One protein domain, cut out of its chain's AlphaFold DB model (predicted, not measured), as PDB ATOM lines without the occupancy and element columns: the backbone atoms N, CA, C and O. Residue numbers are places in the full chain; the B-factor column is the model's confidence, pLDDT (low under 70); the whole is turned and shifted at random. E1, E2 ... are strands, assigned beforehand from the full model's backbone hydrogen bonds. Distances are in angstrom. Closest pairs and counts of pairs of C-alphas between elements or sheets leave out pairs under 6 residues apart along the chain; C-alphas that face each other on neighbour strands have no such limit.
ATOM      1  N   ARG A   7     399.232 446.191 644.650       97.31
ATOM      2  CA  ARG A   7     398.651 445.413 645.743       97.31
ATOM      3  C   ARG A   7     399.584 444.282 646.155       97.31
ATOM      4  O   ARG A   7     400.365 443.824 645.326       97.31
ATOM      5  N   GLY A   8     399.409 443.788 647.373       97.56
ATOM      6  CA  GLY A   8     399.999 442.540 647.859       97.56
ATOM      7  C   GLY A   8     399.234 442.004 649.069       97.56
ATOM      8  O   GLY A   8     398.404 442.717 649.640       97.56
ATOM      9  N   ARG A   9     399.480 440.744 649.438       97.81
ATOM     10  CA  ARG A   9     398.955 440.146 650.674       97.81
ATOM     11  C   ARG A   9     399.949 440.351 651.806       97.81
ATOM     12  O   ARG A   9     401.111 439.983 651.657       97.81
ATOM     13  N   ILE A  10     399.480 440.884 652.928       98.00
ATOM     14  CA  ILE A  10     400.279 441.067 654.142       98.00
ATOM     15  C   ILE A  10     400.767 439.698 654.629       98.00
ATOM     16  O   ILE A  10     399.991 438.737 654.657       98.00
ATOM     17  N   THR A  11     402.043 439.588 655.007       96.81
ATOM     18  CA  THR A  11     402.641 438.301 655.402       96.81
ATOM     19  C   THR A  11     401.937 437.675 656.600       96.81
ATOM     20  O   THR A  11     401.720 436.461 656.600       96.81
ATOM     21  N   ASP A  12     401.529 438.496 657.565       92.81
ATOM     22  CA  ASP A  12     401.047 438.037 658.868       92.81
ATOM     23  C   ASP A  12     399.541 437.753 658.848       92.81
ATOM     24  O   ASP A  12     399.102 436.668 659.221       92.81
ATOM     25  N   THR A  13     398.740 438.705 658.355       96.62
ATOM     26  CA  THR A  13     397.268 438.615 658.374       96.62
ATOM     27  C   THR A  13     396.677 437.986 657.113       96.62
ATOM     28  O   THR A  13     395.512 437.598 657.107       96.62
ATOM     29  N   LYS A  14     397.465 437.880 656.033       95.25
ATOM     30  CA  LYS A  14     397.034 437.451 654.687       95.25
ATOM     31  C   LYS A  14     395.994 438.360 654.022       95.25
ATOM     32  O   LYS A  14     395.478 438.018 652.955       95.25
ATOM     33  N   GLU A  15     395.713 439.524 654.602       97.44
ATOM     34  CA  GLU A  15     394.817 440.524 654.026       97.44
ATOM     35  C   GLU A  15     395.459 441.232 652.828       97.44
ATOM     36  O   GLU A  15     396.680 441.355 652.734       97.44
ATOM     37  N   TRP A  16     394.633 441.707 651.895       96.44
ATOM     38  CA  TRP A  16     395.103 442.487 650.752       96.44
ATOM     39  C   TRP A  16     395.256 443.957 651.125       96.44
ATOM     40  O   TRP A  16     394.303 444.586 651.577       96.44
ATOM     41  N   VAL A  17     396.412 444.530 650.810       96.81
ATOM     42  CA  VAL A  17     396.675 445.965 650.934       96.81
ATOM     43  C   VAL A  17     397.033 446.548 649.571       96.81
ATOM     44  O   VAL A  17     397.570 445.851 648.709       96.81
ATOM     45  N   CYS A  18     396.692 447.817 649.344       96.00
ATOM     46  CA  CYS A  18     396.983 448.518 648.096       96.00
ATOM     47  C   CYS A  18     397.644 449.870 648.354       96.00
ATOM     48  O   CYS A  18     397.159 450.634 649.183       96.00
ATOM     49  N   GLY A  19     398.666 450.213 647.574       95.12
ATOM     50  CA  GLY A  19     399.428 451.445 647.759       95.12
ATOM     51  C   GLY A  19     400.635 451.543 646.833       95.12
ATOM     52  O   GLY A  19     400.604 451.040 645.704       95.12
ATOM     53  N   SER A  20     401.683 452.208 647.309       95.00
ATOM     54  CA  SER A  20     402.968 452.303 646.610       95.00
ATOM     55  C   SER A  20     403.849 451.117 646.988       95.00
ATOM     56  O   SER A  20     404.019 450.849 648.171       95.00
ATOM     57  N   LEU A  21     404.408 450.422 645.998       96.94
ATOM     58  CA  LEU A  21     405.350 449.330 646.237       96.94
ATOM     59  C   LEU A  21     406.739 449.887 646.561       96.94
ATOM     60  O   LEU A  21     407.256 450.710 645.804       96.94
ATOM     61  N   ILE A  22     407.337 449.396 647.641       96.88
ATOM     62  CA  ILE A  22     408.748 449.582 647.981       96.88
ATOM     63  C   ILE A  22     409.395 448.209 648.117       96.88
ATOM     64  O   ILE A  22     408.817 447.295 648.702       96.88
ATOM     65  N   ILE A  23     410.596 448.078 647.561       97.12
ATOM     66  CA  ILE A  23     411.465 446.918 647.745       97.12
ATOM     67  C   ILE A  23     412.707 447.434 648.464       97.12
ATOM     68  O   ILE A  23     413.435 448.267 647.914       97.12
ATOM     69  N   TYR A  24     412.906 447.004 649.705       96.50
ATOM     70  CA  TYR A  24     414.075 447.381 650.493       96.50
ATOM     71  C   TYR A  24     415.336 446.644 650.002       96.50
ATOM     72  O   TYR A  24     415.233 445.621 649.317       96.50
ATOM     73  N   PRO A  25     416.549 447.141 650.319       97.44
ATOM     74  CA  PRO A  25     417.801 446.534 649.853       97.44
ATOM     75  C   PRO A  25     418.032 445.083 650.301       97.44
ATOM     76  O   PRO A  25     418.806 444.368 649.673       97.44
ATOM     77  N   ASP A  26     417.379 444.655 651.379       96.31
ATOM     78  CA  ASP A  26     417.398 443.282 651.894       96.31
ATOM     79  C   ASP A  26     416.424 442.340 651.161       96.31
ATOM     80  O   ASP A  26     416.369 441.147 651.461       96.31
ATOM     81  N   GLY A  27     415.683 442.852 650.175       96.00
ATOM     82  CA  GLY A  27     414.700 442.098 649.410       96.00
ATOM     83  C   GLY A  27     413.313 442.067 650.046       96.00
ATOM     84  O   GLY A  27     412.462 441.325 649.560       96.00
ATOM     85  N   GLU A  28     413.047 442.849 651.099       97.00
ATOM     86  CA  GLU A  28     411.710 442.924 651.686       97.00
ATOM     87  C   GLU A  28     410.752 443.773 650.844       97.00
ATOM     88  O   GLU A  28     411.004 444.942 650.537       97.00
ATOM     89  N   TYR A  29     409.607 443.180 650.501       98.12
ATOM     90  CA  TYR A  29     408.546 443.826 649.739       98.12
ATOM     91  C   TYR A  29     407.527 444.423 650.693       98.12
ATOM     92  O   TYR A  29     406.969 443.724 651.543       98.12
ATOM     93  N   ASN A  30     407.243 445.707 650.511       98.12
ATOM     94  CA  ASN A  30     406.260 446.401 651.317       98.12
ATOM     95  C   ASN A  30     405.333 447.285 650.480       98.12
ATOM     96  O   ASN A  30     405.697 447.794 649.416       98.12
ATOM     97  N   ILE A  31     404.117 447.487 650.982       97.69
ATOM     98  CA  ILE A  31     403.163 448.453 650.445       97.69
ATOM     99  C   ILE A  31     403.042 449.621 651.419       97.69
ATOM    100  O   ILE A  31     402.559 449.448 652.536       97.69
ATOM    101  N   LEU A  32     403.397 450.824 650.962       95.81
ATOM    102  CA  LEU A  32     403.135 452.056 651.699       95.81
ATOM    103  C   LEU A  32     401.711 452.553 651.454       95.81
ATOM    104  O   LEU A  32     401.303 452.784 650.307       95.81
ATOM    105  N   THR A  33     400.978 452.805 652.537       93.19
ATOM    106  CA  THR A  33     399.632 453.397 652.506       93.19
ATOM    107  C   THR A  33     399.543 454.622 653.398       93.19
ATOM    108  O   THR A  33     400.108 454.638 654.485       93.19
ATOM    109  N   SER A  34     398.809 455.654 652.981       89.81
ATOM    110  CA  SER A  34     398.562 456.798 653.866       89.81
ATOM    111  C   SER A  34     397.634 456.385 655.006       89.81
ATOM    112  O   SER A  34     396.549 455.869 654.740       89.81
ATOM    113  N   ARG A  35     398.013 456.658 656.262       82.81
ATOM    114  CA  ARG A  35     397.185 456.304 657.431       82.81
ATOM    115  C   ARG A  35     395.857 457.075 657.453       82.81
ATOM    116  O   ARG A  35     394.850 456.598 657.966       82.81
ATOM    117  N   ASN A  36     395.851 458.289 656.900       81.50
ATOM    118  CA  ASN A  36     394.649 459.063 656.595       81.50
ATOM    119  C   ASN A  36     394.926 460.031 655.425       81.50
ATOM    120  O   ASN A  36     396.081 460.272 655.075       81.50
ATOM    121  N   ASN A  37     393.886 460.606 654.819       71.38
ATOM    122  CA  ASN A  37     394.015 461.420 653.596       71.38
ATOM    123  C   ASN A  37     394.730 462.777 653.777       71.38
ATOM    124  O   ASN A  37     394.955 463.473 652.790       71.38
ATOM    125  N   HIS A  38     395.093 463.161 655.005       74.94
ATOM    126  CA  HIS A  38     395.691 464.466 655.321       74.94
ATOM    127  C   HIS A  38     396.948 464.363 656.201       74.94
ATOM    128  O   HIS A  38     397.381 465.346 656.799       74.94
ATOM    129  N   SER A  39     397.536 463.174 656.296       78.00
ATOM    130  CA  SER A  39     398.678 462.874 657.154       78.00
ATOM    131  C   SER A  39     399.915 462.618 656.307       78.00
ATOM    132  O   SER A  39     399.859 461.881 655.330       78.00
ATOM    133  N   SER A  40     401.056 463.156 656.735       81.75
ATOM    134  CA  SER A  40     402.369 462.759 656.211       81.75
ATOM    135  C   SER A  40     402.828 461.388 656.727       81.75
ATOM    136  O   SER A  40     403.812 460.844 656.236       81.75
ATOM    137  N   LYS A  41     402.135 460.816 657.721       89.12
ATOM    138  CA  LYS A  41     402.403 459.469 658.237       89.12
ATOM    139  C   LYS A  41     401.867 458.414 657.279       89.12
ATOM    140  O   LYS A  41     400.675 458.422 656.952       89.12
ATOM    141  N   MET A  42     402.741 457.484 656.924       91.12
ATOM    142  CA  MET A  42     402.416 456.296 656.152       91.12
ATOM    143  C   MET A  42     402.498 455.062 657.047       91.12
ATOM    144  O   MET A  42     403.300 455.020 657.980       91.12
ATOM    145  N   ASP A  43     401.644 454.090 656.763       93.44
ATOM    146  CA  ASP A  43     401.804 452.723 657.236       93.44
ATOM    147  C   ASP A  43     402.629 451.948 656.214       93.44
ATOM    148  O   ASP A  43     402.462 452.139 655.004       93.44
ATOM    149  N   ASP A  44     403.513 451.105 656.731       95.06
ATOM    150  CA  ASP A  44     404.396 450.248 655.959       95.06
ATOM    151  C   ASP A  44     404.007 448.791 656.208       95.06
ATOM    152  O   ASP A  44     404.036 448.320 657.347       95.06
ATOM    153  N   TRP A  45     403.557 448.112 655.156       97.00
ATOM    154  CA  TRP A  45     402.988 446.772 655.256       97.00
ATOM    155  C   TRP A  45     403.858 445.765 654.528       97.00
ATOM    156  O   TRP A  45     403.859 445.735 653.295       97.00
ATOM    157  N   ARG A  46     404.516 444.886 655.287       98.12
ATOM    158  CA  ARG A  46     405.260 443.753 654.734       98.12
ATOM    159  C   ARG A  46     404.316 442.804 654.012       98.12
ATOM    160  O   ARG A  46     403.344 442.313 654.593       98.12
ATOM    161  N   ILE A  47     404.614 442.530 652.748       98.19
ATOM    162  CA  ILE A  47     403.808 441.665 651.889       98.19
ATOM    163  C   ILE A  47     404.605 440.468 651.369       98.19
ATOM    164  O   ILE A  47     405.832 440.464 651.324       98.19
ATOM    165  N   ASP A  48     403.870 439.444 650.955       97.62
ATOM    166  CA  ASP A  48     404.392 438.321 650.188       97.62
ATOM    167  C   ASP A  48     404.699 438.765 648.744       97.62
ATOM    168  O   ASP A  48     403.799 439.217 648.022       97.62
ATOM    169  N   ALA A  49     405.963 438.655 648.332       96.69
ATOM    170  CA  ALA A  49     406.452 439.114 647.032       96.69
ATOM    171  C   ALA A  49     405.728 438.438 645.854       96.69
ATOM    172  O   ALA A  49     405.410 439.106 644.870       96.69
ATOM    173  N   ASP A  50     405.344 437.165 645.994       96.94
ATOM    174  CA  ASP A  50     404.664 436.389 644.941       96.94
ATOM    175  C   ASP A  50     403.218 436.850 644.694       96.94
ATOM    176  O   ASP A  50     402.504 436.360 643.817       96.94
ATOM    177  N   THR A  51     402.743 437.797 645.500       97.12
ATOM    178  CA  THR A  51     401.370 438.308 645.460       97.12
ATOM    179  C   THR A  51     401.292 439.721 644.907       97.12
ATOM    180  O   THR A  51     400.193 440.281 644.795       97.12
ATOM    181  N   VAL A  52     402.447 440.294 644.562       97.81
ATOM    182  CA  VAL A  52     402.552 441.635 644.007       97.81
ATOM    183  C   VAL A  52     401.788 441.692 642.694       97.81
ATOM    184  O   VAL A  52     402.016 440.925 641.760       97.81
ATOM    185  N   GLY A  53     400.861 442.643 642.619       96.94
ATOM    186  CA  GLY A  53     400.167 442.957 641.382       96.94
ATOM    187  C   GLY A  53     400.170 444.448 641.104       96.94
ATOM    188  O   GLY A  53     399.928 445.250 642.008       96.94
ATOM    189  N   GLN A  54     400.388 444.829 639.847       96.88
ATOM    190  CA  GLN A  54     400.279 446.216 639.403       96.88
ATOM    191  C   GLN A  54     398.893 446.484 638.819       96.88
ATOM    192  O   GLN A  54     398.368 445.698 638.028       96.88
ATOM    193  N   PHE A  55     398.307 447.629 639.168       96.06
ATOM    194  CA  PHE A  55     397.068 448.084 638.557       96.06
ATOM    195  C   PHE A  55     397.240 448.261 637.040       96.06
ATOM    196  O   PHE A  55     398.143 448.954 636.552       96.06
ATOM    197  N   THR A  56     396.337 447.632 636.292       94.50
ATOM    198  CA  THR A  56     396.352 447.619 634.823       94.50
ATOM    199  C   THR A  56     395.770 448.889 634.206       94.50
ATOM    200  O   THR A  56     395.976 449.144 633.024       94.50
ATOM    201  N   GLY A  57     395.044 449.697 634.985       93.38
ATOM    202  CA  GLY A  57     394.203 450.773 634.454       93.38
ATOM    203  C   GLY A  57     392.785 450.317 634.093       93.38
ATOM    204  O   GLY A  57     391.947 451.161 633.785       93.38
TER     205      GLY A  57
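Overview. This is residues 7 to 57 of the 70 residues of the protein "YopX domain-containing protein" of Phocaeicola sartorii (UniProt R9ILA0). The model is a small, strongly twisted sheet of four strands, E1 to E4, that zigzags through three hairpins, with E2 bent sharply so that E1 pairs along its first part and E3 along its later part. The last strand, E5, is outside this sheet and runs away from it, starting near the first residue of E1. The printed part has 51 residues with no named helix and five named strands in the order E1, E2, E3, E4, E5; the class is all strand. The sheet has the order E1, E2, E3, E4 and is antiparallel throughout. The whole is compact, with a radius of gyration of the C-alphas of 11.0 A, and spans 31 by 29 by 22 A.

Along the chain. E1, residues 7 to 9, begins at C-alpha 7 at (398.651, 445.413, 645.743) and is 7.2 A long. E2, residues 16 to 23, is the longest strand by residues, 17.2 A from first to last C-alpha, and bends by 88 degrees at residue 19. E3, residues 29 to 34, is 16.9 A long, beginning at C-alpha 29 at (408.546, 443.826, 649.739). E4, residues 42 to 46, is 12.9 A long. E5, residues 53 to 57, is 12.0 A long and ends at C-alpha 57 at (394.203, 450.773, 634.454).

Arrangement. E1, E2, E3 and E4 form a meander, each strand the antiparallel neighbour of the one before. E1 and E2 are a hairpin, with N 17 and O 8 within hydrogen-bond range at 2.9 A. The pairing is staggered: E2 pairs with E1 over residues 16 to 18 and with E3 over residues 20 to 23. In the hairpin of E2 and E3, N 22 and O 30 are within hydrogen-bond range at 2.9 A, and so are N 32 and O 20 at 2.9 A. In the hairpin of E3 and E4, at 155 degrees between their directions, N 43 and O 33 are 2.8 A apart, within hydrogen-bond range. E1 and E4 are the edge strands, and they are only just apart, their closest C-alphas 8.3 A from each other. E5 pairs with no named strand. The closest C-alphas of E1 and E5 are those of Arg 7 and Gly 53, 5.2 A apart. E2 and E5 are near each other, with 7 pairs of C-alphas within 10 A. E5 is apart from E3 and from E4.

Size, cuts and confidence. The two C-alphas farthest apart are those of His 38 and Asp 50, at 31.3 A. The strands' lines turn by 128 degrees from edge to edge of the sheet. The link from E2 to E3 is tight, and the other three are short. The printed part has no cut. The mean pLDDT of the printed part is 94.0, and no printed residue is under 70.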